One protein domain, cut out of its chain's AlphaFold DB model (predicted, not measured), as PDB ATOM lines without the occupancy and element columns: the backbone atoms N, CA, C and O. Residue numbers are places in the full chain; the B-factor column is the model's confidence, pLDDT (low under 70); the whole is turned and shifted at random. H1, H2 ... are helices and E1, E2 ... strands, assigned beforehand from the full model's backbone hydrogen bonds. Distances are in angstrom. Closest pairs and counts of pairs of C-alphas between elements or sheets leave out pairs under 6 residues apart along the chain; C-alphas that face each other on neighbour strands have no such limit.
ATOM      1  N   ILE A 330      11.713  -6.232 -47.762       97.25
ATOM      2  CA  ILE A 330      10.532  -5.358 -47.847       97.25
ATOM      3  C   ILE A 330      11.007  -3.999 -48.373       97.25
ATOM      4  O   ILE A 330      11.694  -3.265 -47.661       97.25
ATOM      5  N   LYS A 331      10.675  -3.676 -49.627       96.56
ATOM      6  CA  LYS A 331      11.189  -2.513 -50.365       96.56
ATOM      7  C   LYS A 331      10.101  -1.478 -50.661       96.56
ATOM      8  O   LYS A 331       9.029  -1.829 -51.148       96.56
ATOM      9  N   GLY A 332      10.400  -0.198 -50.436       97.19
ATOM     10  CA  GLY A 332       9.575   0.931 -50.894       97.19
ATOM     11  C   GLY A 332       8.251   1.128 -50.146       97.19
ATOM     12  O   GLY A 332       7.323   1.728 -50.687       97.19
ATOM     13  N   LEU A 333       8.136   0.608 -48.923       98.19
ATOM     14  CA  LEU A 333       6.928   0.714 -48.103       98.19
ATOM     15  C   LEU A 333       6.740   2.152 -47.571       98.19
ATOM     16  O   LEU A 333       7.647   2.707 -46.948       98.19
ATOM     17  N   ASN A 334       5.562   2.741 -47.794       97.00
ATOM     18  CA  ASN A 334       5.229   4.127 -47.434       97.00
ATOM     19  C   ASN A 334       4.125   4.186 -46.359       97.00
ATOM     20  O   ASN A 334       2.938   4.215 -46.671       97.00
ATOM     21  N   LEU A 335       4.497   4.231 -45.078       93.94
ATOM     22  CA  LEU A 335       3.536   4.229 -43.969       93.94
ATOM     23  C   LEU A 335       3.162   5.652 -43.524       93.94
ATOM     24  O   LEU A 335       4.035   6.471 -43.232       93.94
ATOM     25  N   VAL A 356      11.533 -10.936 -34.350       98.00
ATOM     26  CA  VAL A 356      11.655 -10.504 -35.751       98.00
ATOM     27  C   VAL A 356      13.083 -10.789 -36.186       98.00
ATOM     28  O   VAL A 356      14.025 -10.420 -35.477       98.00
ATOM     29  N   SER A 357      13.272 -11.510 -37.292       85.62
ATOM     30  CA  SER A 357      14.612 -11.971 -37.672       85.62
ATOM     31  C   SER A 357      14.873 -12.079 -39.155       85.62
ATOM     32  O   SER A 357      13.946 -12.258 -39.936       85.62
ATOM     33  N   ASN A 358      16.158 -11.974 -39.515       74.38
ATOM     34  CA  ASN A 358      16.669 -12.143 -40.879       74.38
ATOM     35  C   ASN A 358      15.881 -11.317 -41.911       74.38
ATOM     36  O   ASN A 358      15.619 -11.780 -43.016       74.38
ATOM     37  N   LEU A 359      15.434 -10.119 -41.535       84.50
ATOM     38  CA  LEU A 359      14.566  -9.284 -42.360       84.50
ATOM     39  C   LEU A 359      15.362  -8.110 -42.925       84.50
ATOM     40  O   LEU A 359      15.990  -7.369 -42.163       84.50
ATOM     41  N   VAL A 360      15.306  -7.924 -44.243       85.75
ATOM     42  CA  VAL A 360      15.841  -6.738 -44.912       85.75
ATOM     43  C   VAL A 360      14.690  -5.773 -45.189       85.75
ATOM     44  O   VAL A 360      13.632  -6.166 -45.674       85.75
ATOM     45  N   ILE A 361      14.885  -4.498 -44.876       94.56
ATOM     46  CA  ILE A 361      13.947  -3.411 -45.154       94.56
ATOM     47  C   ILE A 361      14.715  -2.335 -45.917       94.56
ATOM     48  O   ILE A 361      15.753  -1.864 -45.448       94.56
ATOM     49  N   GLU A 362      14.209  -1.940 -47.079       93.06
ATOM     50  CA  GLU A 362      14.851  -0.987 -47.985       93.06
ATOM     51  C   GLU A 362      13.855   0.107 -48.401       93.06
ATOM     52  O   GLU A 362      12.677  -0.163 -48.619       93.06
ATOM     53  N   ASP A 363      14.311   1.354 -48.517       95.12
ATOM     54  CA  ASP A 363      13.493   2.495 -48.967       95.12
ATOM     55  C   ASP A 363      12.200   2.722 -48.143       95.12
ATOM     56  O   ASP A 363      11.195   3.202 -48.664       95.12
ATOM     57  N   LEU A 364      12.217   2.381 -46.847       98.38
ATOM     58  CA  LEU A 364      11.100   2.632 -45.929       98.38
ATOM     59  C   LEU A 364      10.893   4.137 -45.724       98.38
ATOM     60  O   LEU A 364      11.799   4.834 -45.253       98.38
ATOM     61  N   PHE A 365       9.672   4.613 -45.962       97.62
ATOM     62  CA  PHE A 365       9.242   5.965 -45.615       97.62
ATOM     63  C   PHE A 365       8.147   5.935 -44.542       97.62
ATOM     64  O   PHE A 365       7.168   5.201 -44.662       97.62
ATOM     65  N   ILE A 366       8.300   6.750 -43.491       94.81
ATOM     66  CA  ILE A 366       7.263   6.970 -42.471       94.81
ATOM     67  C   ILE A 366       6.908   8.458 -42.409       94.81
ATOM     68  O   ILE A 366       7.709   9.275 -41.934       94.81
ATOM     69  N   HIS A 367       5.699   8.802 -42.848       91.50
ATOM     70  CA  HIS A 367       5.164  10.162 -42.836       91.50
ATOM     71  C   HIS A 367       4.198  10.383 -41.667       91.50
ATOM     72  O   HIS A 367       3.360   9.527 -41.382       91.50
ATOM     73  N   ILE A 368       4.288  11.537 -41.000       87.81
ATOM     74  CA  ILE A 368       3.396  11.924 -39.899       87.81
ATOM     75  C   ILE A 368       2.730  13.268 -40.207       87.81
ATOM     76  O   ILE A 368       3.365  14.324 -40.129       87.81
ATOM     77  N   THR A 369       1.440  13.204 -40.532       79.75
ATOM     78  CA  THR A 369       0.594  14.343 -40.927       79.75
ATOM     79  C   THR A 369      -0.154  14.971 -39.745       79.75
ATOM     80  O   THR A 369      -0.293  16.189 -39.681       79.75
ATOM     81  N   ASP A 370      -0.592  14.158 -38.779       70.44
ATOM     82  CA  ASP A 370      -1.201  14.585 -37.513       70.44
ATOM     83  C   ASP A 370      -0.848  13.593 -36.388       70.44
ATOM     84  O   ASP A 370      -0.719  12.391 -36.628       70.44
ATOM     85  N   SER A 371      -0.629  14.083 -35.162       64.38
ATOM     86  CA  SER A 371      -0.076  13.269 -34.069       64.38
ATOM     87  C   SER A 371      -0.203  13.917 -32.682       64.38
ATOM     88  O   SER A 371       0.655  14.704 -32.270       64.38
ATOM     89  N   GLU A 372      -1.157  13.445 -31.876       59.72
ATOM     90  CA  GLU A 372      -1.042  13.517 -30.414       59.72
ATOM     91  C   GLU A 372      -0.131  12.377 -29.902       59.72
ATOM     92  O   GLU A 372      -0.588  11.294 -29.541       59.72
ATOM     93  N   SER A 373       1.181  12.638 -29.821       61.84
ATOM     94  CA  SER A 373       2.203  11.742 -29.229       61.84
ATOM     95  C   SER A 373       2.559  10.425 -29.960       61.84
ATOM     96  O   SER A 373       2.845   9.429 -29.282       61.84
ATOM     97  N   ILE A 374       2.624  10.389 -31.299       76.19
ATOM     98  CA  ILE A 374       3.215   9.234 -32.010       76.19
ATOM     99  C   ILE A 374       4.740   9.185 -31.776       76.19
ATOM    100  O   ILE A 374       5.430  10.208 -31.782       76.19
ATOM    101  N   ARG A 375       5.272   7.975 -31.563       89.25
ATOM    102  CA  ARG A 375       6.695   7.679 -31.315       89.25
ATOM    103  C   ARG A 375       7.215   6.709 -32.375       89.25
ATOM    104  O   ARG A 375       6.635   5.635 -32.523       89.25
ATOM    105  N   ILE A 376       8.270   7.076 -33.104       92.62
ATOM    106  CA  ILE A 376       8.636   6.404 -34.365       92.62
ATOM    107  C   ILE A 376       9.831   5.462 -34.221       92.62
ATOM    108  O   ILE A 376      10.874   5.866 -33.709       92.62
ATOM    109  N   GLY A 377       9.690   4.238 -34.729       95.62
ATOM    110  CA  GLY A 377      10.792   3.342 -35.090       95.62
ATOM    111  C   GLY A 377      10.704   2.957 -36.572       95.62
ATOM    112  O   GLY A 377       9.624   3.031 -37.149       95.62
ATOM    113  N   GLY A 378      11.805   2.530 -37.192       96.94
ATOM    114  CA  GLY A 378      11.765   1.925 -38.529       96.94
ATOM    115  C   GLY A 378      11.226   0.493 -38.479       96.94
ATOM    116  O   GLY A 378      10.173   0.197 -39.041       96.94
ATOM    117  N   ILE A 379      11.909  -0.387 -37.736       98.19
ATOM    118  CA  ILE A 379      11.471  -1.778 -37.543       98.19
ATOM    119  C   ILE A 379      10.396  -1.856 -36.455       98.19
ATOM    120  O   ILE A 379       9.324  -2.391 -36.716       98.19
ATOM    121  N   ALA A 380      10.647  -1.311 -35.254       98.19
ATOM    122  CA  ALA A 380       9.772  -1.530 -34.095       98.19
ATOM    123  C   ALA A 380       9.392  -0.265 -33.299       98.19
ATOM    124  O   ALA A 380      10.250   0.486 -32.834       98.19
ATOM    125  N   GLY A 381       8.100  -0.066 -33.037       96.19
ATOM    126  CA  GLY A 381       7.603   1.012 -32.178       96.19
ATOM    127  C   GLY A 381       7.922   0.751 -30.702       96.19
ATOM    128  O   GLY A 381       8.385   1.631 -29.980       96.19
ATOM    129  N   TYR A 382       7.748  -0.483 -30.244       96.62
ATOM    130  CA  TYR A 382       8.186  -0.915 -28.920       96.62
ATOM    131  C   TYR A 382       8.671  -2.359 -29.008       96.62
ATOM    132  O   TYR A 382       7.933  -3.211 -29.501       96.62
ATOM    133  N   ASN A 383       9.872  -2.643 -28.508       98.38
ATOM    134  CA  ASN A 383      10.398  -4.002 -28.419       98.38
ATOM    135  C   ASN A 383      10.472  -4.474 -26.964       98.38
ATOM    136  O   ASN A 383      11.259  -3.934 -26.193       98.38
ATOM    137  N   SER A 384       9.697  -5.494 -26.601       98.19
ATOM    138  CA  SER A 384       9.885  -6.302 -25.382       98.19
ATOM    139  C   SER A 384      10.543  -7.657 -25.664       98.19
ATOM    140  O   SER A 384      10.904  -8.342 -24.713       98.19
ATOM    141  N   GLY A 385      10.671  -8.050 -26.933       98.38
ATOM    142  CA  GLY A 385      11.189  -9.344 -27.370       98.38
ATOM    143  C   GLY A 385      12.532  -9.204 -28.079       98.38
ATOM    144  O   GLY A 385      13.431  -8.510 -27.599       98.38
ATOM    145  N   VAL A 386      12.685  -9.863 -29.226       97.44
ATOM    146  CA  VAL A 386      13.967  -9.958 -29.936       97.44
ATOM    147  C   VAL A 386      13.868  -9.400 -31.356       97.44
ATOM    148  O   VAL A 386      13.059  -9.867 -32.156       97.44
ATOM    149  N   ILE A 387      14.749  -8.456 -31.693       98.00
ATOM    150  CA  ILE A 387      15.067  -8.081 -33.079       98.00
ATOM    151  C   ILE A 387      16.479  -8.600 -33.360       98.00
ATOM    152  O   ILE A 387      17.414  -8.221 -32.656       98.00
ATOM    153  N   ASP A 388      16.630  -9.498 -34.330       87.75
ATOM    154  CA  ASP A 388      17.857 -10.285 -34.520       87.75
ATOM    155  C   ASP A 388      18.233 -10.398 -36.000       87.75
ATOM    156  O   ASP A 388      17.466 -10.917 -36.807       87.75
ATOM    157  N   ASN A 389      19.427  -9.924 -36.362       77.31
ATOM    158  CA  ASN A 389      19.972 -10.040 -37.719       77.31
ATOM    159  C   ASN A 389      19.099  -9.362 -38.803       77.31
ATOM    160  O   ASN A 389      18.876  -9.896 -39.889       77.31
ATOM    161  N   CYS A 390      18.564  -8.177 -38.492       84.81
ATOM    162  CA  CYS A 390      17.793  -7.352 -39.433       84.81
ATOM    163  C   CYS A 390      18.640  -6.230 -40.056       84.81
ATOM    164  O   CYS A 390      19.436  -5.587 -39.365       84.81
ATOM    165  N   LEU A 391      18.406  -5.936 -41.339       85.38
ATOM    166  CA  LEU A 391      19.014  -4.824 -42.074       85.38
ATOM    167  C   LEU A 391      17.955  -3.764 -42.396       85.38
ATOM    168  O   LEU A 391      16.956  -4.060 -43.039       85.38
ATOM    169  N   LEU A 392      18.202  -2.517 -41.996       92.56
ATOM    170  CA  LEU A 392      17.400  -1.348 -42.346       92.56
ATOM    171  C   LEU A 392      18.233  -0.402 -43.222       92.56
ATOM    172  O   LEU A 392      19.199   0.203 -42.748       92.56
ATOM    173  N   HIS A 393      17.871  -0.266 -44.497       90.25
ATOM    174  CA  HIS A 393      18.539   0.607 -45.459       90.25
ATOM    175  C   HIS A 393      17.619   1.730 -45.952       90.25
ATOM    176  O   HIS A 393      16.445   1.514 -46.241       90.25
ATOM    177  N   ASN A 394      18.174   2.939 -46.063       92.12
ATOM    178  CA  ASN A 394      17.506   4.132 -46.597       92.12
ATOM    179  C   ASN A 394      16.189   4.510 -45.881       92.12
ATOM    180  O   ASN A 394      15.282   5.088 -46.479       92.12
ATOM    181  N   PHE A 395      16.083   4.214 -44.579       97.12
ATOM    182  CA  PHE A 395      14.926   4.615 -43.776       97.12
ATOM    183  C   PHE A 395      14.827   6.140 -43.674       97.12
ATOM    184  O   PHE A 395      15.710   6.802 -43.120       97.12
ATOM    185  N   THR A 396      13.717   6.694 -44.151       96.50
ATOM    186  CA  THR A 396      13.394   8.113 -44.014       96.50
ATOM    187  C   THR A 396      12.120   8.297 -43.194       96.50
ATOM    188  O   THR A 396      11.122   7.615 -43.405       96.50
ATOM    189  N   THR A 397      12.110   9.274 -42.287       93.75
ATOM    190  CA  THR A 397      10.862   9.758 -41.685       93.75
ATOM    191  C   THR A 397      10.753  11.277 -41.736       93.75
ATOM    192  O   THR A 397      11.736  12.011 -41.560       93.75
ATOM    193  N   HIS A 398       9.530  11.740 -41.992       91.88
ATOM    194  CA  HIS A 398       9.154  13.144 -42.001       91.88
ATOM    195  C   HIS A 398       7.951  13.383 -41.085       91.88
ATOM    196  O   HIS A 398       7.019  12.579 -41.068       91.88
ATOM    197  N   SER A 399       7.959  14.493 -40.346       87.69
ATOM    198  CA  SER A 399       6.810  14.930 -39.548       87.69
ATOM    199  C   SER A 399       6.478  16.400 -39.787       87.69
ATOM    200  O   SER A 399       7.277  17.287 -39.463       87.69
ATOM    201  N   GLU A 400       5.268  16.634 -40.296       84.50
ATOM    202  CA  GLU A 400       4.655  17.959 -40.442       84.50
ATOM    203  C   GLU A 400       3.882  18.388 -39.180       84.50
ATOM    204  O   GLU A 400       3.486  19.550 -39.060       84.50
ATOM    205  N   SER A 401       3.692  17.475 -38.215       77.81
ATOM    206  CA  SER A 401       2.923  17.717 -36.989       77.81
ATOM    207  C   SER A 401       3.421  18.945 -36.218       77.81
ATOM    208  O   SER A 401       4.622  19.177 -36.071       77.81
ATOM    209  N   SER A 402       2.487  19.718 -35.663       75.75
ATOM    210  CA  SER A 402       2.769  20.876 -34.808       75.75
ATOM    211  C   SER A 402       3.118  20.511 -33.356       75.75
ATOM    212  O   SER A 402       3.377  21.407 -32.551       75.75
ATOM    213  N   TYR A 403       3.125  19.221 -33.002       75.69
ATOM    214  CA  TYR A 403       3.362  18.747 -31.639       75.69
ATOM    215  C   TYR A 403       4.857  18.761 -31.267       75.69
ATOM    216  O   TYR A 403       5.674  18.106 -31.909       75.69
ATOM    217  N   GLU A 404       5.228  19.483 -30.203       69.06
ATOM    218  CA  GLU A 404       6.644  19.741 -29.880       69.06
ATOM    219  C   GLU A 404       7.421  18.548 -29.286       69.06
ATOM    220  O   GLU A 404       8.647  18.602 -29.269       69.06
ATOM    221  N   ASP A 405       6.764  17.475 -28.831       76.38
ATOM    222  CA  ASP A 405       7.417  16.325 -28.171       76.38
ATOM    223  C   ASP A 405       7.575  15.084 -29.078       76.38
ATOM    224  O   ASP A 405       7.632  13.940 -28.611       76.38
ATOM    225  N   MET A 406       7.677  15.278 -30.396       84.00
ATOM    226  CA  MET A 406       7.938  14.181 -31.336       84.00
ATOM    227  C   MET A 406       9.387  13.683 -31.281       84.00
ATOM    228  O   MET A 406      10.349  14.454 -31.278       84.00
ATOM    229  N   ASN A 407       9.552  12.359 -31.265       89.44
ATOM    230  CA  ASN A 407      10.840  11.689 -31.094       89.44
ATOM    231  C   ASN A 407      10.918  10.411 -31.961       89.44
ATOM    232  O   ASN A 407       9.893   9.768 -32.199       89.44
ATOM    233  N   ALA A 408      12.124  10.031 -32.403       92.56
ATOM    234  CA  ALA A 408      12.333   8.892 -33.311       92.56
ATOM    235  C   ALA A 408      13.587   8.053 -32.991       92.56
ATOM    236  O   ALA A 408      14.627   8.583 -32.591       92.56
ATOM    237  N   GLY A 409      13.489   6.743 -33.208       94.19
ATOM    238  CA  GLY A 409      14.596   5.790 -33.242       94.19
ATOM    239  C   GLY A 409      14.749   5.182 -34.639       94.19
ATOM    240  O   GLY A 409      13.759   5.015 -35.344       94.19
ATOM    241  N   GLY A 410      15.972   4.849 -35.051       94.75
ATOM    242  CA  GLY A 410      16.222   4.238 -36.358       94.75
ATOM    243  C   GLY A 410      15.662   2.821 -36.471       94.75
ATOM    244  O   GLY A 410      14.713   2.591 -37.211       94.75
ATOM    245  N   ILE A 411      16.201   1.875 -35.698       97.75
ATOM    246  CA  ILE A 411      15.676   0.501 -35.646       97.75
ATOM    247  C   ILE A 411      14.408   0.449 -34.793       97.75
ATOM    248  O   ILE A 411      13.380  -0.050 -35.246       97.75
ATOM    249  N   CYS A 412      14.466   0.973 -33.565       98.06
ATOM    250  CA  CYS A 412      13.368   0.857 -32.607       98.06
ATOM    251  C   CYS A 412      13.166   2.129 -31.774       98.06
ATOM    252  O   CYS A 412      14.135   2.788 -31.414       98.06
ATOM    253  N   PHE A 413      11.935   2.491 -31.404       96.44
ATOM    254  CA  PHE A 413      11.744   3.644 -30.519       96.44
ATOM    255  C   PHE A 413      12.133   3.342 -29.057       96.44
ATOM    256  O   PHE A 413      13.111   3.912 -28.570       96.44
ATOM    257  N   ILE A 414      11.411   2.452 -28.357       96.00
ATOM    258  CA  ILE A 414      11.830   1.918 -27.043       96.00
ATOM    259  C   ILE A 414      12.259   0.465 -27.200       96.00
ATOM    260  O   ILE A 414      11.431  -0.388 -27.527       96.00
ATOM    261  N   ASN A 415      13.517   0.184 -26.864       97.69
ATOM    262  CA  ASN A 415      13.987  -1.171 -26.624       97.69
ATOM    263  C   ASN A 415      13.938  -1.510 -25.129       97.69
ATOM    264  O   ASN A 415      14.620  -0.876 -24.328       97.69
ATOM    265  N   PHE A 416      13.143  -2.512 -24.774       96.25
ATOM    266  CA  PHE A 416      13.056  -3.151 -23.458       96.25
ATOM    267  C   PHE A 416      13.471  -4.638 -23.519       96.25
ATOM    268  O   PHE A 416      13.822  -5.221 -22.500       96.25
ATOM    269  N   GLY A 417      13.463  -5.240 -24.714       97.12
ATOM    270  CA  GLY A 417      14.050  -6.550 -25.004       97.12
ATOM    271  C   GLY A 417      15.469  -6.442 -25.581       97.12
ATOM    272  O   GLY A 417      16.242  -5.570 -25.190       97.12
ATOM    273  N   THR A 418      15.811  -7.311 -26.530       96.00
ATOM    274  CA  THR A 418      17.141  -7.364 -27.161       96.00
ATOM    275  C   THR A 418      17.080  -6.893 -28.615       96.00
ATOM    276  O   THR A 418      16.212  -7.327 -29.376       96.00
ATOM    277  N   ILE A 419      18.035  -6.051 -29.021       97.19
ATOM    278  CA  ILE A 419      18.354  -5.791 -30.435       97.19
ATOM    279  C   ILE A 419      19.758  -6.328 -30.693       97.19
ATOM    280  O   ILE A 419      20.715  -5.836 -30.092       97.19
ATOM    281  N   GLN A 420      19.889  -7.321 -31.573       87.81
ATOM    282  CA  GLN A 420      21.170  -7.969 -31.840       87.81
ATOM    283  C   GLN A 420      21.471  -8.201 -33.325       87.81
ATOM    284  O   GLN A 420      20.570  -8.434 -34.125       87.81
ATOM    285  N   ASN A 421      22.755  -8.178 -33.694       77.31
ATOM    286  CA  ASN A 421      23.249  -8.469 -35.052       77.31
ATOM    287  C   ASN A 421      22.664  -7.543 -36.148       77.31
ATOM    288  O   ASN A 421      22.696  -7.872 -37.331       77.31
ATOM    289  N   CYS A 422      22.075  -6.401 -35.777       83.50
ATOM    290  CA  CYS A 422      21.320  -5.551 -36.695       83.50
ATOM    291  C   CYS A 422      22.179  -4.463 -37.349       83.50
ATOM    292  O   CYS A 422      23.042  -3.852 -36.723       83.50
ATOM    293  N   THR A 423      21.868  -4.125 -38.599       83.56
ATOM    294  CA  THR A 423      22.529  -3.034 -39.328       83.56
ATOM    295  C   THR A 423      21.511  -1.989 -39.769       83.56
ATOM    296  O   THR A 423      20.473  -2.315 -40.332       83.56
ATOM    297  N   ALA A 424      21.815  -0.715 -39.538       86.88
ATOM    298  CA  ALA A 424      20.966   0.426 -39.851       86.88
ATOM    299  C   ALA A 424      21.769   1.477 -40.626       86.88
ATOM    300  O   ALA A 424      22.792   1.967 -40.149       86.88
ATOM    301  N   THR A 425      21.352   1.817 -41.847       85.75
ATOM    302  CA  THR A 425      22.172   2.625 -42.765       85.75
ATOM    303  C   THR A 425      21.367   3.628 -43.589       85.75
ATOM    304  O   THR A 425      20.238   3.358 -43.992       85.75
ATOM    305  N   SER A 426      21.971   4.789 -43.865       87.38
ATOM    306  CA  SER A 426      21.370   5.890 -44.644       87.38
ATOM    307  C   SER A 426      20.083   6.466 -44.031       87.38
ATOM    308  O   SER A 426      19.169   6.860 -44.749       87.38
ATOM    309  N   ILE A 427      20.009   6.533 -42.698       93.81
ATOM    310  CA  ILE A 427      18.815   7.019 -41.995       93.81
ATOM    311  C   ILE A 427      18.665   8.538 -42.139       93.81
ATOM    312  O   ILE A 427      19.593   9.280 -41.812       93.81
ATOM    313  N   THR A 428      17.477   9.006 -42.534       94.06
ATOM    314  CA  THR A 428      17.143  10.436 -42.651       94.06
ATOM    315  C   THR A 428      15.922  10.803 -41.800       94.06
ATOM    316  O   THR A 428      14.795  10.439 -42.120       94.06
ATOM    317  N   ILE A 429      16.123  11.572 -40.723       91.56
ATOM    318  CA  ILE A 429      15.041  12.012 -39.819       91.56
ATOM    319  C   ILE A 429      14.805  13.519 -39.963       91.56
ATOM    320  O   ILE A 429      15.691  14.325 -39.658       91.56
ATOM    321  N   SER A 430      13.609  13.915 -40.398       90.38
ATOM    322  CA  SER A 430      13.295  15.298 -40.781       90.38
ATOM    323  C   SER A 430      11.927  15.782 -40.286       90.38
ATOM    324  O   SER A 430      11.078  14.985 -39.901       90.38
ATOM    325  N   GLY A 431      11.710  17.099 -40.273       86.25
ATOM    326  CA  GLY A 431      10.507  17.704 -39.684       86.25
ATOM    327  C   GLY A 431      10.639  17.972 -38.178       86.25
ATOM    328  O   GLY A 431      11.754  18.135 -37.671       86.25
ATOM    329  N   ASN A 432       9.514  18.049 -37.462       82.44
ATOM    330  CA  ASN A 432       9.429  18.591 -36.092       82.44
ATOM    331  C   ASN A 432       9.858  17.633 -34.954       82.44
ATOM    332  O   ASN A 432       9.339  17.694 -33.841       82.44
ATOM    333  N   TYR A 433      10.853  16.777 -35.189       86.50
ATOM    334  CA  TYR A 433      11.450  15.945 -34.137       86.50
ATOM    335  C   TYR A 433      12.350  16.763 -33.195       86.50
ATOM    336  O   TYR A 433      13.139  17.592 -33.652       86.50
ATOM    337  N   ILE A 434      12.285  16.490 -31.884       83.00
ATOM    338  CA  ILE A 434      13.151  17.114 -30.864       83.00
ATOM    339  C   ILE A 434      14.281  16.214 -30.358       83.00
ATOM    340  O   ILE A 434      15.338  16.732 -29.980       83.00
ATOM    341  N   GLY A 435      14.112  14.893 -30.400       87.25
ATOM    342  CA  GLY A 435      15.116  13.917 -29.984       87.25
ATOM    343  C   GLY A 435      15.140  12.693 -30.893       87.25
ATOM    344  O   GLY A 435      14.101  12.127 -31.238       87.25
ATOM    345  N   THR A 436      16.342  12.310 -31.322       89.94
ATOM    346  CA  THR A 436      16.550  11.269 -32.337       89.94
ATOM    347  C   THR A 436      17.746  10.383 -32.000       89.94
ATOM    348  O   THR A 436      18.793  10.898 -31.601       89.94
ATOM    349  N   GLY A 437      17.610   9.067 -32.186       91.75
ATOM    350  CA  GLY A 437      18.700   8.096 -32.025       91.75
ATOM    351  C   GLY A 437      18.786   7.108 -33.192       91.75
ATOM    352  O   GLY A 437      17.762   6.593 -33.635       91.75
ATOM    353  N   GLY A 438      19.984   6.856 -33.721       91.88
ATOM    354  CA  GLY A 438      20.181   6.063 -34.942       91.88
ATOM    355  C   GLY A 438      19.919   4.560 -34.807       91.88
ATOM    356  O   GLY A 438      19.491   3.951 -35.782       91.88
ATOM    357  N   ILE A 439      20.086   3.967 -33.622       95.81
ATOM    358  CA  ILE A 439      19.631   2.594 -33.342       95.81
ATOM    359  C   ILE A 439      18.323   2.649 -32.553       95.81
ATOM    360  O   ILE A 439      17.312   2.126 -33.027       95.81
ATOM    361  N   THR A 440      18.293   3.347 -31.410       96.75
ATOM    362  CA  THR A 440      17.051   3.545 -30.641       96.75
ATOM    363  C   THR A 440      16.806   4.979 -30.202       96.75
ATOM    364  O   THR A 440      17.751   5.705 -29.913       96.75
ATOM    365  N   TYR A 441      15.552   5.389 -29.991       94.50
ATOM    366  CA  TYR A 441      15.328   6.597 -29.185       94.50
ATOM    367  C   TYR A 441      15.717   6.329 -27.726       94.50
ATOM    368  O   TYR A 441      16.550   7.035 -27.163       94.50
ATOM    369  N   LYS A 442      15.185   5.260 -27.128       94.06
ATOM    370  CA  LYS A 442      15.468   4.878 -25.746       94.06
ATOM    371  C   LYS A 442      15.822   3.396 -25.635       94.06
ATOM    372  O   LYS A 442      15.014   2.549 -26.003       94.06
ATOM    373  N   ASN A 443      16.991   3.102 -25.071       95.06
ATOM    374  CA  ASN A 443      17.335   1.759 -24.615       95.06
ATOM    375  C   ASN A 443      17.022   1.610 -23.116       95.06
ATOM    376  O   ASN A 443      17.295   2.521 -22.332       95.06
ATOM    377  N   GLN A 444      16.437   0.472 -22.744       93.31
ATOM    378  CA  GLN A 444      16.129   0.034 -21.376       93.31
ATOM    379  C   GLN A 444      16.638  -1.396 -21.097       93.31
ATOM    380  O   GLN A 444      16.256  -1.989 -20.093       93.31
ATOM    381  N   SER A 445      17.442  -1.963 -22.006       94.38
ATOM    382  CA  SER A 445      17.948  -3.338 -21.953       94.38
ATOM    383  C   SER A 445      19.218  -3.466 -22.823       94.38
ATOM    384  O   SER A 445      20.143  -2.664 -22.661       94.38
ATOM    385  N   GLU A 446      19.302  -4.436 -23.738       92.81
ATOM    386  CA  GLU A 446      20.531  -4.797 -24.462       92.81
ATOM    387  C   GLU A 446      20.512  -4.421 -25.956       92.81
ATOM    388  O   GLU A 446      19.546  -4.694 -26.676       92.81
ATOM    389  N   ILE A 447      21.621  -3.836 -26.430       93.94
ATOM    390  CA  ILE A 447      21.946  -3.665 -27.856       93.94
ATOM    391  C   ILE A 447      23.332  -4.274 -28.108       93.94
ATOM    392  O   ILE A 447      24.312  -3.812 -27.516       93.94
ATOM    393  N   THR A 448      23.416  -5.264 -29.005       86.31
ATOM    394  CA  THR A 448      24.640  -6.063 -29.212       86.31
ATOM    395  C   THR A 448      24.927  -6.341 -30.690       86.31
ATOM    396  O   THR A 448      24.017  -6.671 -31.435       86.31
ATOM    397  N   ASN A 449      26.177  -6.267 -31.152       78.31
ATOM    398  CA  ASN A 449      26.537  -6.473 -32.572       78.31
ATOM    399  C   ASN A 449      25.760  -5.577 -33.555       78.31
ATOM    400  O   ASN A 449      25.211  -6.069 -34.541       78.31
ATOM    401  N   CYS A 450      25.656  -4.274 -33.280       84.94
ATOM    402  CA  CYS A 450      24.840  -3.377 -34.105       84.94
ATOM    403  C   CYS A 450      25.649  -2.296 -34.837       84.94
ATOM    404  O   CYS A 450      26.404  -1.545 -34.217       84.94
ATOM    405  N   HIS A 451      25.449  -2.173 -36.155       85.88
ATOM    406  CA  HIS A 451      26.057  -1.121 -36.983       85.88
ATOM    407  C   HIS A 451      25.060   0.002 -37.263       85.88
ATOM    408  O   HIS A 451      23.980  -0.243 -37.796       85.88
ATOM    409  N   ILE A 452      25.447   1.246 -36.978       87.44
ATOM    410  CA  ILE A 452      24.767   2.450 -37.470       87.44
ATOM    411  C   ILE A 452      25.685   3.214 -38.427       87.44
ATOM    412  O   ILE A 452      26.776   3.641 -38.045       87.44
ATOM    413  N   SER A 453      25.231   3.428 -39.667       85.38
ATOM    414  CA  SER A 453      25.945   4.257 -40.643       85.38
ATOM    415  C   SER A 453      25.110   5.381 -41.246       85.38
ATOM    416  O   SER A 453      23.945   5.202 -41.601       85.38
ATOM    417  N   SER A 454      25.754   6.523 -41.493       84.88
ATOM    418  CA  SER A 454      25.214   7.601 -42.339       84.88
ATOM    419  C   SER A 454      23.897   8.209 -41.825       84.88
ATOM    420  O   SER A 454      23.008   8.532 -42.615       84.88
ATOM    421  N   LEU A 455      23.776   8.374 -40.503       89.25
ATOM    422  CA  LEU A 455      22.642   9.039 -39.856       89.25
ATOM    423  C   LEU A 455      22.635  10.545 -40.161       89.25
ATOM    424  O   LEU A 455      23.570  11.271 -39.813       89.25
ATOM    425  N   LYS A 456      21.535  11.022 -40.743       89.31
ATOM    426  CA  LYS A 456      21.247  12.434 -41.011       89.31
ATOM    427  C   LYS A 456      19.992  12.848 -40.252       89.31
ATOM    428  O   LYS A 456      18.966  12.173 -40.318       89.31
ATOM    429  N   SER A 457      20.034  13.996 -39.580       84.25
ATOM    430  CA  SER A 457      18.825  14.607 -39.030       84.25
ATOM    431  C   SER A 457      18.796  16.115 -39.239       84.25
ATOM    432  O   SER A 457      19.816  16.783 -39.092       84.25
ATOM    433  N   THR A 458      17.615  16.654 -39.554       78.19
ATOM    434  CA  THR A 458      17.369  18.107 -39.613       78.19
ATOM    435  C   THR A 458      16.852  18.673 -38.282       78.19
ATOM    436  O   THR A 458      16.434  19.832 -38.226       78.19
ATOM    437  N   ASN A 459      16.835  17.860 -37.219       68.94
ATOM    438  CA  ASN A 459      16.424  18.244 -35.869       68.94
ATOM    439  C   ASN A 459      17.304  19.394 -35.340       68.94
ATOM    440  O   ASN A 459      18.531  19.318 -35.341       68.94
ATOM    441  N   ARG A 460      16.664  20.464 -34.853       54.53
ATOM    442  CA  ARG A 460      17.333  21.689 -34.376       54.53
ATOM    443  C   ARG A 460      17.935  21.582 -32.971       54.53
ATOM    444  O   ARG A 460      18.615  22.512 -32.547       54.53
ATOM    445  N   LYS A 461      17.612  20.525 -32.219       63.81
ATOM    446  CA  LYS A 461      17.960  20.377 -30.802       63.81
ATOM    447  C   LYS A 461      19.077  19.345 -30.606       63.81
ATOM    448  O   LYS A 461      20.175  19.740 -30.221       63.81
ATOM    449  N   LYS A 462      18.812  18.044 -30.792       76.50
ATOM    450  CA  LYS A 462      19.688  16.966 -30.277       76.50
ATOM    451  C   LYS A 462      19.548  15.636 -31.043       76.50
ATOM    452  O   LYS A 462      18.441  15.123 -31.174       76.50
ATOM    453  N   CYS A 463      20.669  15.035 -31.446       85.62
ATOM    454  CA  CYS A 463      20.737  13.740 -32.140       85.62
ATOM    455  C   CYS A 463      21.842  12.843 -31.543       85.62
ATOM    456  O   CYS A 463      22.863  13.361 -31.081       85.62
ATOM    457  N   ALA A 464      21.637  11.523 -31.566       89.56
ATOM    458  CA  ALA A 464      22.581  10.497 -31.120       89.56
ATOM    459  C   ALA A 464      22.732   9.362 -32.153       89.56
ATOM    460  O   ALA A 464      21.757   8.984 -32.802       89.56
ATOM    461  N   ALA A 465      23.922   8.774 -32.285       90.56
ATOM    462  CA  ALA A 465      24.156   7.649 -33.195       90.56
ATOM    463  C   ALA A 465      23.550   6.326 -32.694       90.56
ATOM    464  O   ALA A 465      22.797   5.692 -33.422       90.56
ATOM    465  N   ILE A 466      23.831   5.930 -31.451       92.94
ATOM    466  CA  ILE A 466      23.315   4.691 -30.852       92.94
ATOM    467  C   ILE A 466      21.929   4.965 -30.262       92.94
ATOM    468  O   ILE A 466      20.917   4.590 -30.855       92.94
ATOM    469  N   SER A 467      21.877   5.684 -29.135       92.62
ATOM    470  CA  SER A 467      20.639   5.907 -28.383       92.62
ATOM    471  C   SER A 467      20.520   7.328 -27.836       92.62
ATOM    472  O   SER A 467      21.477   7.893 -27.310       92.62
ATOM    473  N   TYR A 468      19.329   7.922 -27.917       90.31
ATOM    474  CA  TYR A 468      19.085   9.266 -27.377       90.31
ATOM    475  C   TYR A 468      18.922   9.268 -25.841       90.31
ATOM    476  O   TYR A 468      19.380  10.194 -25.167       90.31
ATOM    477  N   VAL A 469      18.338   8.207 -25.280       89.75
ATOM    478  CA  VAL A 469      18.397   7.853 -23.855       89.75
ATOM    479  C   VAL A 469      18.913   6.422 -23.715       89.75
ATOM    480  O   VAL A 469      18.458   5.528 -24.428       89.75
ATOM    481  N   VAL A 470      19.814   6.196 -22.764       88.62
ATOM    482  CA  VAL A 470      20.140   4.867 -22.229       88.62
ATOM    483  C   VAL A 470      19.788   4.895 -20.747       88.62
ATOM    484  O   VAL A 470      20.281   5.772 -20.041       88.62
ATOM    485  N   ASP A 471      18.897   4.020 -20.289       86.75
ATOM    486  CA  ASP A 471      18.512   3.935 -18.874       86.75
ATOM    487  C   ASP A 471      19.599   3.265 -18.010       86.75
ATOM    488  O   ASP A 471      20.624   2.783 -18.495       86.75
ATOM    489  N   THR A 472      19.371   3.246 -16.695       82.06
ATOM    490  CA  THR A 472      20.197   2.497 -15.742       82.06
ATOM    491  C   THR A 472      20.186   0.988 -16.050       82.06
ATOM    492  O   THR A 472      19.201   0.470 -16.572       82.06
ATOM    493  N   ASP A 473      21.292   0.302 -15.747       80.88
ATOM    494  CA  ASP A 473      21.537  -1.147 -15.908       80.88
ATOM    495  C   ASP A 473      21.439  -1.705 -17.350       80.88
ATOM    496  O   ASP A 473      21.550  -2.910 -17.567       80.88
ATOM    497  N   CYS A 474      21.318  -0.835 -18.357       87.81
ATOM    498  CA  CYS A 474      21.364  -1.209 -19.775       87.81
ATOM    499  C   CYS A 474      22.763  -1.673 -20.219       87.81
ATOM    500  O   CYS A 474      23.773  -1.212 -19.676       87.81
ATOM    501  N   ARG A 475      22.822  -2.486 -21.285       88.75
ATOM    502  CA  ARG A 475      24.071  -2.865 -21.969       88.75
ATOM    503  C   ARG A 475      24.122  -2.349 -23.403       88.75
ATOM    504  O   ARG A 475      23.142  -2.446 -24.144       88.75
ATOM    505  N   LEU A 476      25.298  -1.870 -23.793       90.50
ATOM    506  CA  LEU A 476      25.716  -1.661 -25.176       90.50
ATOM    507  C   LEU A 476      27.026  -2.435 -25.366       90.50
ATOM    508  O   LEU A 476      28.026  -2.071 -24.751       90.50
ATOM    509  N   THR A 477      27.031  -3.498 -26.168       86.44
ATOM    510  CA  THR A 477      28.201  -4.387 -26.297       86.44
ATOM    511  C   THR A 477      28.501  -4.638 -27.771       86.44
ATOM    512  O   THR A 477      27.655  -5.168 -28.480       86.44
ATOM    513  N   ASN A 478      29.701  -4.297 -28.249       81.62
ATOM    514  CA  ASN A 478      30.070  -4.423 -29.667       81.62
ATOM    515  C   ASN A 478      29.113  -3.596 -30.564       81.62
ATOM    516  O   ASN A 478      28.157  -4.110 -31.148       81.62
ATOM    517  N   VAL A 479      29.316  -2.276 -30.629       86.31
ATOM    518  CA  VAL A 479      28.453  -1.351 -31.400       86.31
ATOM    519  C   VAL A 479      29.316  -0.427 -32.254       86.31
ATOM    520  O   VAL A 479      30.104   0.335 -31.706       86.31
ATOM    521  N   LEU A 480      29.167  -0.460 -33.583       86.62
ATOM    522  CA  LEU A 480      29.919   0.396 -34.510       86.62
ATOM    523  C   LEU A 480      29.064   1.576 -34.978       86.62
ATOM    524  O   LEU A 480      27.946   1.398 -35.463       86.62
ATOM    525  N   CYS A 481      29.632   2.775 -34.925       88.25
ATOM    526  CA  CYS A 481      29.094   3.976 -35.552       88.25
ATOM    527  C   CYS A 481      30.008   4.428 -36.698       88.25
ATOM    528  O   CYS A 481      31.201   4.589 -36.468       88.25
ATOM    529  N   SER A 482      29.471   4.711 -37.891       84.25
ATOM    530  CA  SER A 482      30.253   5.311 -38.989       84.25
ATOM    531  C   SER A 482      29.485   6.358 -39.804       84.25
ATOM    532  O   SER A 482      28.259   6.340 -39.883       84.25
ATOM    533  N   LYS A 483      30.188   7.310 -40.423       82.69
ATOM    534  CA  LYS A 483      29.632   8.393 -41.258       82.69
ATOM    535  C   LYS A 483      28.546   9.208 -40.528       82.69
ATOM    536  O   LYS A 483      27.585   9.678 -41.135       82.69
ATOM    537  N   ILE A 484      28.678   9.326 -39.205       85.31
ATOM    538  CA  ILE A 484      27.749  10.033 -38.314       85.31
ATOM    539  C   ILE A 484      28.145  11.504 -38.134       85.31
ATOM    540  O   ILE A 484      29.281  11.898 -38.381       85.31
ATOM    541  N   SER A 485      27.211  12.320 -37.643       76.81
ATOM    542  CA  SER A 485      27.508  13.664 -37.135       76.81
ATOM    543  C   SER A 485      26.653  13.961 -35.898       76.81
ATOM    544  O   SER A 485      25.447  13.722 -35.902       76.81
ATOM    545  N   GLY A 486      27.283  14.446 -34.823       76.00
ATOM    546  CA  GLY A 486      26.652  14.610 -33.505       76.00
ATOM    547  C   GLY A 486      27.182  13.627 -32.455       76.00
ATOM    548  O   GLY A 486      28.250  13.048 -32.627       76.00
ATOM    549  N   ASN A 487      26.454  13.469 -31.346       84.06
ATOM    550  CA  ASN A 487      26.866  12.596 -30.243       84.06
ATOM    551  C   ASN A 487      26.687  11.106 -30.586       84.06
ATOM    552  O   ASN A 487      25.852  10.741 -31.413       84.06
ATOM    553  N   VAL A 488      27.384  10.223 -29.867       86.12
ATOM    554  CA  VAL A 488      27.122   8.773 -29.918       86.12
ATOM    555  C   VAL A 488      25.898   8.396 -29.064       86.12
ATOM    556  O   VAL A 488      25.057   7.620 -29.511       86.12
ATOM    557  N   ILE A 489      25.740   9.014 -27.888       86.62
ATOM    558  CA  ILE A 489      24.576   8.919 -26.982       86.62
ATOM    559  C   ILE A 489      24.233  10.337 -26.501       86.62
ATOM    560  O   ILE A 489      25.140  11.159 -26.402       86.62
ATOM    561  N   HIS A 490      22.961  10.655 -26.218       81.94
ATOM    562  CA  HIS A 490      22.582  12.003 -25.741       81.94
ATOM    563  C   HIS A 490      22.270  12.101 -24.228       81.94
ATOM    564  O   HIS A 490      22.635  13.094 -23.595       81.94
ATOM    565  N   THR A 491      21.601  11.110 -23.627       73.81
ATOM    566  CA  THR A 491      21.174  11.144 -22.210       73.81
ATOM    567  C   THR A 491      21.456   9.824 -21.504       73.81
ATOM    568  O   THR A 491      21.241   8.759 -22.081       73.81
ATOM    569  N   TYR A 492      21.846   9.905 -20.231       67.81
ATOM    570  CA  TYR A 492      22.238   8.761 -19.408       67.81
ATOM    571  C   TYR A 492      21.361   8.680 -18.154       67.81
ATOM    572  O   TYR A 492      21.362   9.596 -17.330       67.81
ATOM    573  N   GLY A 493      20.668   7.557 -17.980       61.22
ATOM    574  CA  GLY A 493      20.545   6.937 -16.667       61.22
ATOM    575  C   GLY A 493      21.926   6.464 -16.206       61.22
ATOM    576  O   GLY A 493      22.851   6.325 -17.006       61.22
ATOM    577  N   SER A 494      22.108   6.281 -14.904       64.06
ATOM    578  CA  SER A 494      23.398   5.880 -14.338       64.06
ATOM    579  C   SER A 494      23.191   4.873 -13.208       64.06
ATOM    580  O   SER A 494      22.257   5.068 -12.420       64.06
ATOM    581  N   PRO A 495      24.031   3.826 -13.091       74.75
ATOM    582  CA  PRO A 495      25.058   3.388 -14.054       74.75
ATOM    583  C   PRO A 495      24.465   2.700 -15.302       74.75
ATOM    584  O   PRO A 495      23.341   2.221 -15.262       74.75
ATOM    585  N   TYR A 496      25.230   2.610 -16.393       82.12
ATOM    586  CA  TYR A 496      24.947   1.742 -17.551       82.12
ATOM    587  C   TYR A 496      26.267   1.169 -18.087       82.12
ATOM    588  O   TYR A 496      27.319   1.782 -17.878       82.12
ATOM    589  N   ILE A 497      26.217   0.023 -18.768       85.56
ATOM    590  CA  ILE A 497      27.391  -0.685 -19.299       85.56
ATOM    591  C   ILE A 497      27.579  -0.338 -20.782       85.56
ATOM    592  O   ILE A 497      26.628  -0.400 -21.564       85.56
ATOM    593  N   ALA A 498      28.812  -0.004 -21.168       86.81
ATOM    594  CA  ALA A 498      29.226   0.115 -22.563       86.81
ATOM    595  C   ALA A 498      30.585  -0.568 -22.768       86.81
ATOM    596  O   ALA A 498      31.576  -0.180 -22.148       86.81
ATOM    597  N   GLU A 499      30.605  -1.576 -23.633       85.25
ATOM    598  CA  GLU A 499      31.735  -2.457 -23.931       85.25
ATOM    599  C   GLU A 499      31.979  -2.429 -25.445       85.25
ATOM    600  O   GLU A 499      31.034  -2.567 -26.228       85.25
ATOM    601  N   HIS A 500      33.230  -2.243 -25.871       82.75
ATOM    602  CA  HIS A 500      33.636  -2.301 -27.282       82.75
ATOM    603  C   HIS A 500      32.721  -1.469 -28.227       82.75
ATOM    604  O   HIS A 500      32.194  -1.957 -29.228       82.75
ATOM    605  N   CYS A 501      32.456  -0.203 -27.883       86.94
ATOM    606  CA  CYS A 501      31.571   0.689 -28.640       86.94
ATOM    607  C   CYS A 501      32.382   1.673 -29.501       86.94
ATOM    608  O   CYS A 501      32.908   2.672 -29.011       86.94
ATOM    609  N   TYR A 502      32.484   1.405 -30.799       85.94
ATOM    610  CA  TYR A 502      33.391   2.090 -31.717       85.94
ATOM    611  C   TYR A 502      32.749   3.287 -32.417       85.94
ATOM    612  O   TYR A 502      31.611   3.218 -32.889       85.94
ATOM    613  N   TYR A 503      33.495   4.387 -32.531       87.88
ATOM    614  CA  TYR A 503      33.008   5.624 -33.145       87.88
ATOM    615  C   TYR A 503      34.120   6.419 -33.860       87.88
ATOM    616  O   TYR A 503      35.289   6.302 -33.484       87.88
ATOM    617  N   PRO A 504      33.801   7.258 -34.866       88.00
ATOM    618  CA  PRO A 504      34.821   7.979 -35.623       88.00
ATOM    619  C   PRO A 504      35.559   8.982 -34.733       88.00
ATOM    620  O   PRO A 504      34.932   9.795 -34.055       88.00
ATOM    621  N   SER A 505      36.892   8.990 -34.773       88.50
ATOM    622  CA  SER A 505      37.748   9.851 -33.938       88.50
ATOM    623  C   SER A 505      37.613  11.354 -34.233       88.50
ATOM    624  O   SER A 505      38.201  12.178 -33.537       88.50
ATOM    625  N   SER A 506      36.858  11.717 -35.272       87.12
ATOM    626  CA  SER A 506      36.419  13.079 -35.590       87.12
ATOM    627  C   SER A 506      35.261  13.568 -34.705       87.12
ATOM    628  O   SER A 506      35.017  14.773 -34.626       87.12
ATOM    629  N   ILE A 507      34.549  12.660 -34.028       85.94
ATOM    630  CA  ILE A 507      33.452  12.975 -33.112       85.94
ATOM    631  C   ILE A 507      34.002  13.261 -31.714       85.94
ATOM    632  O   ILE A 507      34.650  12.423 -31.089       85.94
ATOM    633  N   ASN A 508      33.684  14.442 -31.188       78.56
ATOM    634  CA  ASN A 508      33.973  14.797 -29.804       78.56
ATOM    635  C   ASN A 508      32.844  14.290 -28.890       78.56
ATOM    636  O   ASN A 508      31.710  14.763 -29.000       78.56
ATOM    637  N   LEU A 509      33.134  13.335 -28.001       76.25
ATOM    638  CA  LEU A 509      32.157  12.842 -27.027       76.25
ATOM    639  C   LEU A 509      31.947  13.868 -25.909       76.25
ATOM    640  O   LEU A 509      32.894  14.347 -25.295       76.25
ATOM    641  N   SER A 510      30.688  14.168 -25.603       65.19
ATOM    642  CA  SER A 510      30.294  15.156 -24.590       65.19
ATOM    643  C   SER A 510      30.196  14.574 -23.167       65.19
ATOM    644  O   SER A 510      29.406  15.049 -22.353       65.19
ATOM    645  N   PHE A 511      30.956  13.509 -22.874       66.06
ATOM    646  CA  PHE A 511      30.828  12.710 -21.651       66.06
ATOM    647  C   PHE A 511      32.013  12.989 -20.708       66.06
ATOM    648  O   PHE A 511      33.165  12.803 -21.095       66.06
ATOM    649  N   ASP A 512      31.753  13.397 -19.461       47.56
ATOM    650  CA  ASP A 512      32.801  13.684 -18.467       47.56
ATOM    651  C   ASP A 512      33.510  12.406 -17.971       47.56
ATOM    652  O   ASP A 512      33.111  11.819 -16.969       47.56
ATOM    653  N   ASN A 513      34.590  12.008 -18.658       44.34
ATOM    654  CA  ASN A 513      35.684  11.139 -18.175       44.34
ATOM    655  C   ASN A 513      35.283   9.888 -17.354       44.34
ATOM    656  O   ASN A 513      35.984   9.493 -16.420       44.34
ATOM    657  N   ASP A 514      34.178   9.233 -17.708       56.69
ATOM    658  CA  ASP A 514      33.779   7.965 -17.097       56.69
ATOM    659  C   ASP A 514      34.545   6.799 -17.742       56.69
ATOM    660  O   ASP A 514      34.039   6.091 -18.613       56.69
ATOM    661  N   TYR A 515      35.793   6.615 -17.302       45.84
ATOM    662  CA  TYR A 515      36.725   5.581 -17.778       45.84
ATOM    663  C   TYR A 515      36.245   4.127 -17.563       45.84
ATOM    664  O   TYR A 515      36.987   3.199 -17.872       45.84
ATOM    665  N   SER A 516      35.037   3.906 -17.028       52.94
ATOM    666  CA  SER A 516      34.407   2.581 -16.943       52.94
ATOM    667  C   SER A 516      33.713   2.132 -18.237       52.94
ATOM    668  O   SER A 516      33.271   0.989 -18.317       52.94
ATOM    669  N   LYS A 517      33.598   3.016 -19.240       66.19
ATOM    670  CA  LYS A 517      32.865   2.776 -20.491       66.19
ATOM    671  C   LYS A 517      33.803   2.753 -21.687       66.19
ATOM    672  O   LYS A 517      34.445   3.753 -22.004       66.19
ATOM    673  N   GLU A 518      33.831   1.630 -22.393       79.50
ATOM    674  CA  GLU A 518      34.700   1.419 -23.547       79.50
ATOM    675  C   GLU A 518      34.094   1.994 -24.833       79.50
ATOM    676  O   GLU A 518      33.728   1.270 -25.761       79.50
ATOM    677  N   PHE A 519      34.007   3.323 -24.899       84.94
ATOM    678  CA  PHE A 519      33.849   4.016 -26.173       84.94
ATOM    679  C   PHE A 519      35.220   4.181 -26.832       84.94
ATOM    680  O   PHE A 519      36.080   4.895 -26.316       84.94
ATOM    681  N   ILE A 520      35.426   3.518 -27.971       85.81
ATOM    682  CA  ILE A 520      36.733   3.382 -28.622       85.81
ATOM    683  C   ILE A 520      36.766   4.227 -29.911       85.81
ATOM    684  O   ILE A 520      36.043   3.918 -30.863       85.81
ATOM    685  N   PRO A 521      37.583   5.295 -29.981       87.94
ATOM    686  CA  PRO A 521      37.727   6.092 -31.195       87.94
ATOM    687  C   PRO A 521      38.531   5.346 -32.269       87.94
ATOM    688  O   PRO A 521      39.548   4.719 -31.968       87.94
ATOM    689  N   TYR A 522      38.136   5.489 -33.534       85.19
ATOM    690  CA  TYR A 522      38.870   4.943 -34.680       85.19
ATOM    691  C   TYR A 522      38.986   5.940 -35.841       85.19
ATOM    692  O   TYR A 522      38.156   6.834 -36.008       85.19
ATOM    693  N   GLN A 523      40.021   5.785 -36.662       83.50
ATOM    694  CA  GLN A 523      40.235   6.575 -37.869       83.50
ATOM    695  C   GLN A 523      39.288   6.098 -38.981       83.50
ATOM    696  O   GLN A 523      39.421   4.998 -39.514       83.50
ATOM    697  N   GLU A 524      38.307   6.924 -39.347       80.56
ATOM    698  CA  GLU A 524      37.274   6.541 -40.323       80.56
ATOM    699  C   GLU A 524      37.783   6.455 -41.773       80.56
ATOM    700  O   GLU A 524      37.205   5.737 -42.585       80.56
ATOM    701  N   GLU A 525      38.890   7.126 -42.096       77.81
ATOM    702  CA  GLU A 525      39.484   7.127 -43.442       77.81
ATOM    703  C   GLU A 525      40.114   5.775 -43.833       77.81
ATOM    704  O   GLU A 525      40.251   5.486 -45.019       77.81
ATOM    705  N   ASN A 526      40.492   4.949 -42.851       76.25
ATOM    706  CA  ASN A 526      41.194   3.670 -43.038       76.25
ATOM    707  C   ASN A 526      40.646   2.516 -42.165       76.25
ATOM    708  O   ASN A 526      41.185   1.414 -42.216       76.25
ATOM    709  N   TYR A 527      39.603   2.767 -41.361       72.25
ATOM    710  CA  TYR A 527      38.995   1.822 -40.415       72.25
ATOM    711  C   TYR A 527      39.997   1.221 -39.401       72.25
ATOM    712  O   TYR A 527      39.911   0.046 -39.045       72.25
ATOM    713  N   GLN A 528      40.942   2.025 -38.894       76.38
ATOM    714  CA  GLN A 528      41.931   1.594 -37.889       76.38
ATOM    715  C   GLN A 528      41.677   2.188 -36.495       76.38
ATOM    716  O   GLN A 528      41.432   3.386 -36.338       76.38
ATOM    717  N   CYS A 529      41.789   1.351 -35.465       77.94
ATOM    718  CA  CYS A 529      41.865   1.749 -34.060       77.94
ATOM    719  C   CYS A 529      43.139   2.571 -33.774       77.94
ATOM    720  O   CYS A 529      44.077   2.614 -34.572       77.94
ATOM    721  N   THR A 530      43.211   3.224 -32.608       77.81
ATOM    722  CA  THR A 530      44.346   4.093 -32.226       77.81
ATOM    723  C   THR A 530      45.699   3.384 -32.083       77.81
ATOM    724  O   THR A 530      46.728   4.051 -32.010       77.81
ATOM    725  N   ASP A 531      45.705   2.055 -32.013       78.38
ATOM    726  CA  ASP A 531      46.886   1.184 -31.988       78.38
ATOM    727  C   ASP A 531      47.330   0.715 -33.391       78.38
ATOM    728  O   ASP A 531      48.387   0.101 -33.525       78.38
ATOM    729  N   GLY A 532      46.545   1.014 -34.433       74.81
ATOM    730  CA  GLY A 532      46.740   0.542 -35.806       74.81
ATOM    731  C   GLY A 532      46.016  -0.769 -36.139       74.81
ATOM    732  O   GLY A 532      46.075  -1.206 -37.289       74.81
ATOM    733  N   THR A 533      45.316  -1.394 -35.187       72.25
ATOM    734  CA  THR A 533      44.540  -2.615 -35.450       72.25
ATOM    735  C   THR A 533      43.301  -2.277 -36.284       72.25
ATOM    736  O   THR A 533      42.590  -1.314 -35.994       72.25
ATOM    737  N   ALA A 534      43.017  -3.057 -37.333       66.75
ATOM    738  CA  ALA A 534      41.816  -2.865 -38.146       66.75
ATOM    739  C   ALA A 534      40.552  -3.126 -37.312       66.75
ATOM    740  O   ALA A 534      40.474  -4.128 -36.599       66.75
ATOM    741  N   ILE A 535      39.551  -2.249 -37.417       64.50
ATOM    742  CA  ILE A 535      38.353  -2.311 -36.572       64.50
ATOM    743  C   ILE A 535      37.613  -3.644 -36.730       64.50
ATOM    744  O   ILE A 535      37.193  -4.237 -35.743       64.50
ATOM    745  N   GLU A 536      37.552  -4.159 -37.960       55.16
ATOM    746  CA  GLU A 536      36.948  -5.447 -38.318       55.16
ATOM    747  C   GLU A 536      37.596  -6.609 -37.551       55.16
ATOM    748  O   GLU A 536      36.916  -7.520 -37.089       55.16
ATOM    749  N   THR A 537      38.919  -6.556 -37.365       61.03
ATOM    750  CA  THR A 537      39.670  -7.564 -36.613       61.03
ATOM    751  C   THR A 537      39.304  -7.549 -35.134       61.03
ATOM    752  O   THR A 537      39.173  -8.620 -34.550       61.03
ATOM    753  N   VAL A 538      39.103  -6.374 -34.527       65.50
ATOM    754  CA  VAL A 538      38.715  -6.289 -33.108       65.50
ATOM    755  C   VAL A 538      37.244  -6.665 -32.925       65.50
ATOM    756  O   VAL A 538      36.922  -7.468 -32.058       65.50
ATOM    757  N   LEU A 539      36.354  -6.149 -33.775       62.03
ATOM    758  CA  LEU A 539      34.912  -6.411 -33.734       62.03
ATOM    759  C   LEU A 539      34.556  -7.907 -33.869       62.03
ATOM    760  O   LEU A 539      33.593  -8.365 -33.248       62.03
ATOM    761  N   ASN A 540      35.340  -8.663 -34.648       53.69
ATOM    762  CA  ASN A 540      35.137 -10.093 -34.920       53.69
ATOM    763  C   ASN A 540      35.807 -11.039 -33.895       53.69
ATOM    764  O   ASN A 540      35.664 -12.253 -34.019       53.69
ATOM    765  N   GLN A 541      36.556 -10.530 -32.907       53.19
ATOM    766  CA  GLN A 541      37.294 -11.362 -31.934       53.19
ATOM    767  C   GLN A 541      36.481 -11.783 -30.698       53.19
ATOM    768  O   GLN A 541      36.956 -12.598 -29.905       53.19
TER     769      GLN A 541
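This is residues 330 to 335 and 356 to 541 of the 568 residues of an uncharacterized protein of Bacteroides sp. CAG:714 (UniProt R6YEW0). The chain is wound in stacked turns, a solenoid of parallel strands with three walls: E1, E4, E5, E9, E10, E14, E16, E18 and E19 make the largest, E3, E7, E8, E12, E13, E15 and E17 the one facing it, and E2, E6 and E11 a small third wall near the end where the printed part begins. The short helix H1 packs on the largest wall near the other end. The printed part has 192 residues with nineteen named strands, E1 to E19, then H1; the class is mostly strand. The two larger sheets are branched, and the third has the order E2, E6, E11. The whole is compact, with a radius of gyration of the C-alphas of 15.7 A and spans of 50 by 34 by 32 A.

Start at C-alpha 330 at (10.532, -5.358, -47.847), then find C-alpha 360 at (15.841, -6.738, -44.912), where E1, residues 360 to 362, begins. Next come E2 at 365 to 368, E3 at 380 to 383, E4 at 386 to 388, E5 at 391 to 393, E6 at 396 to 399, E7 at 406 to 409, E8 at 412 to 415, E9 at 418 to 420, E10 at 423 to 425, E11 at 428 to 431, E12 at 433 to 437 and E13 at 440 to 443. Longer strands follow: E14, 446 to 453, 19.3 A; E15, 462 to 470, 14.5 A; E16, 475 to 482, 19.9 A; E17, 487 to 492, 12.4 A; E18, 497 to 504, 19.9 A; E19, 519 to 523, 13.6 A. H1, residues 535 to 539, ends at (34.912, -6.411, -33.734).

The two branched sheets form a sandwich, two sheets face to face, their facing parts 10.5 A centre to centre. Look at E14, which bends by 76 degrees at residue 449: E9 and E10 lie on one side, with N 448 and O 419 3.0 A apart and N 424 and O 451 2.8 A apart. On its other side is E16, with N 452 and O 480 at 2.9 A. In the facing sheet E15 has E12 and E13 on one side and E17 on the other, where N 466 and O 488 are 2.9 A apart. In the third sheet, N 368 of E2 and O 398 of E6 are 2.9 A apart. H1 is on the largest sheet at a height of 8.3 A; its closest C-alpha pair with E16 is Asn 478 and Leu 539, 6.6 A. In H1 the O i to N i+4 pair is within hydrogen-bond range.

The C-alphas farthest apart, of Asp 370 and Asp 531, are 50.2 A apart. Residues 336 to 355 are cut out, with 18.7 A between C-alphas 335 and 356. The links E2 to E3, E18 to E19 and E19 to H1 are long. Mean pLDDT of the printed part is 84.1; 26 residues are under 70, among them 510 to 517 and 534 to 541.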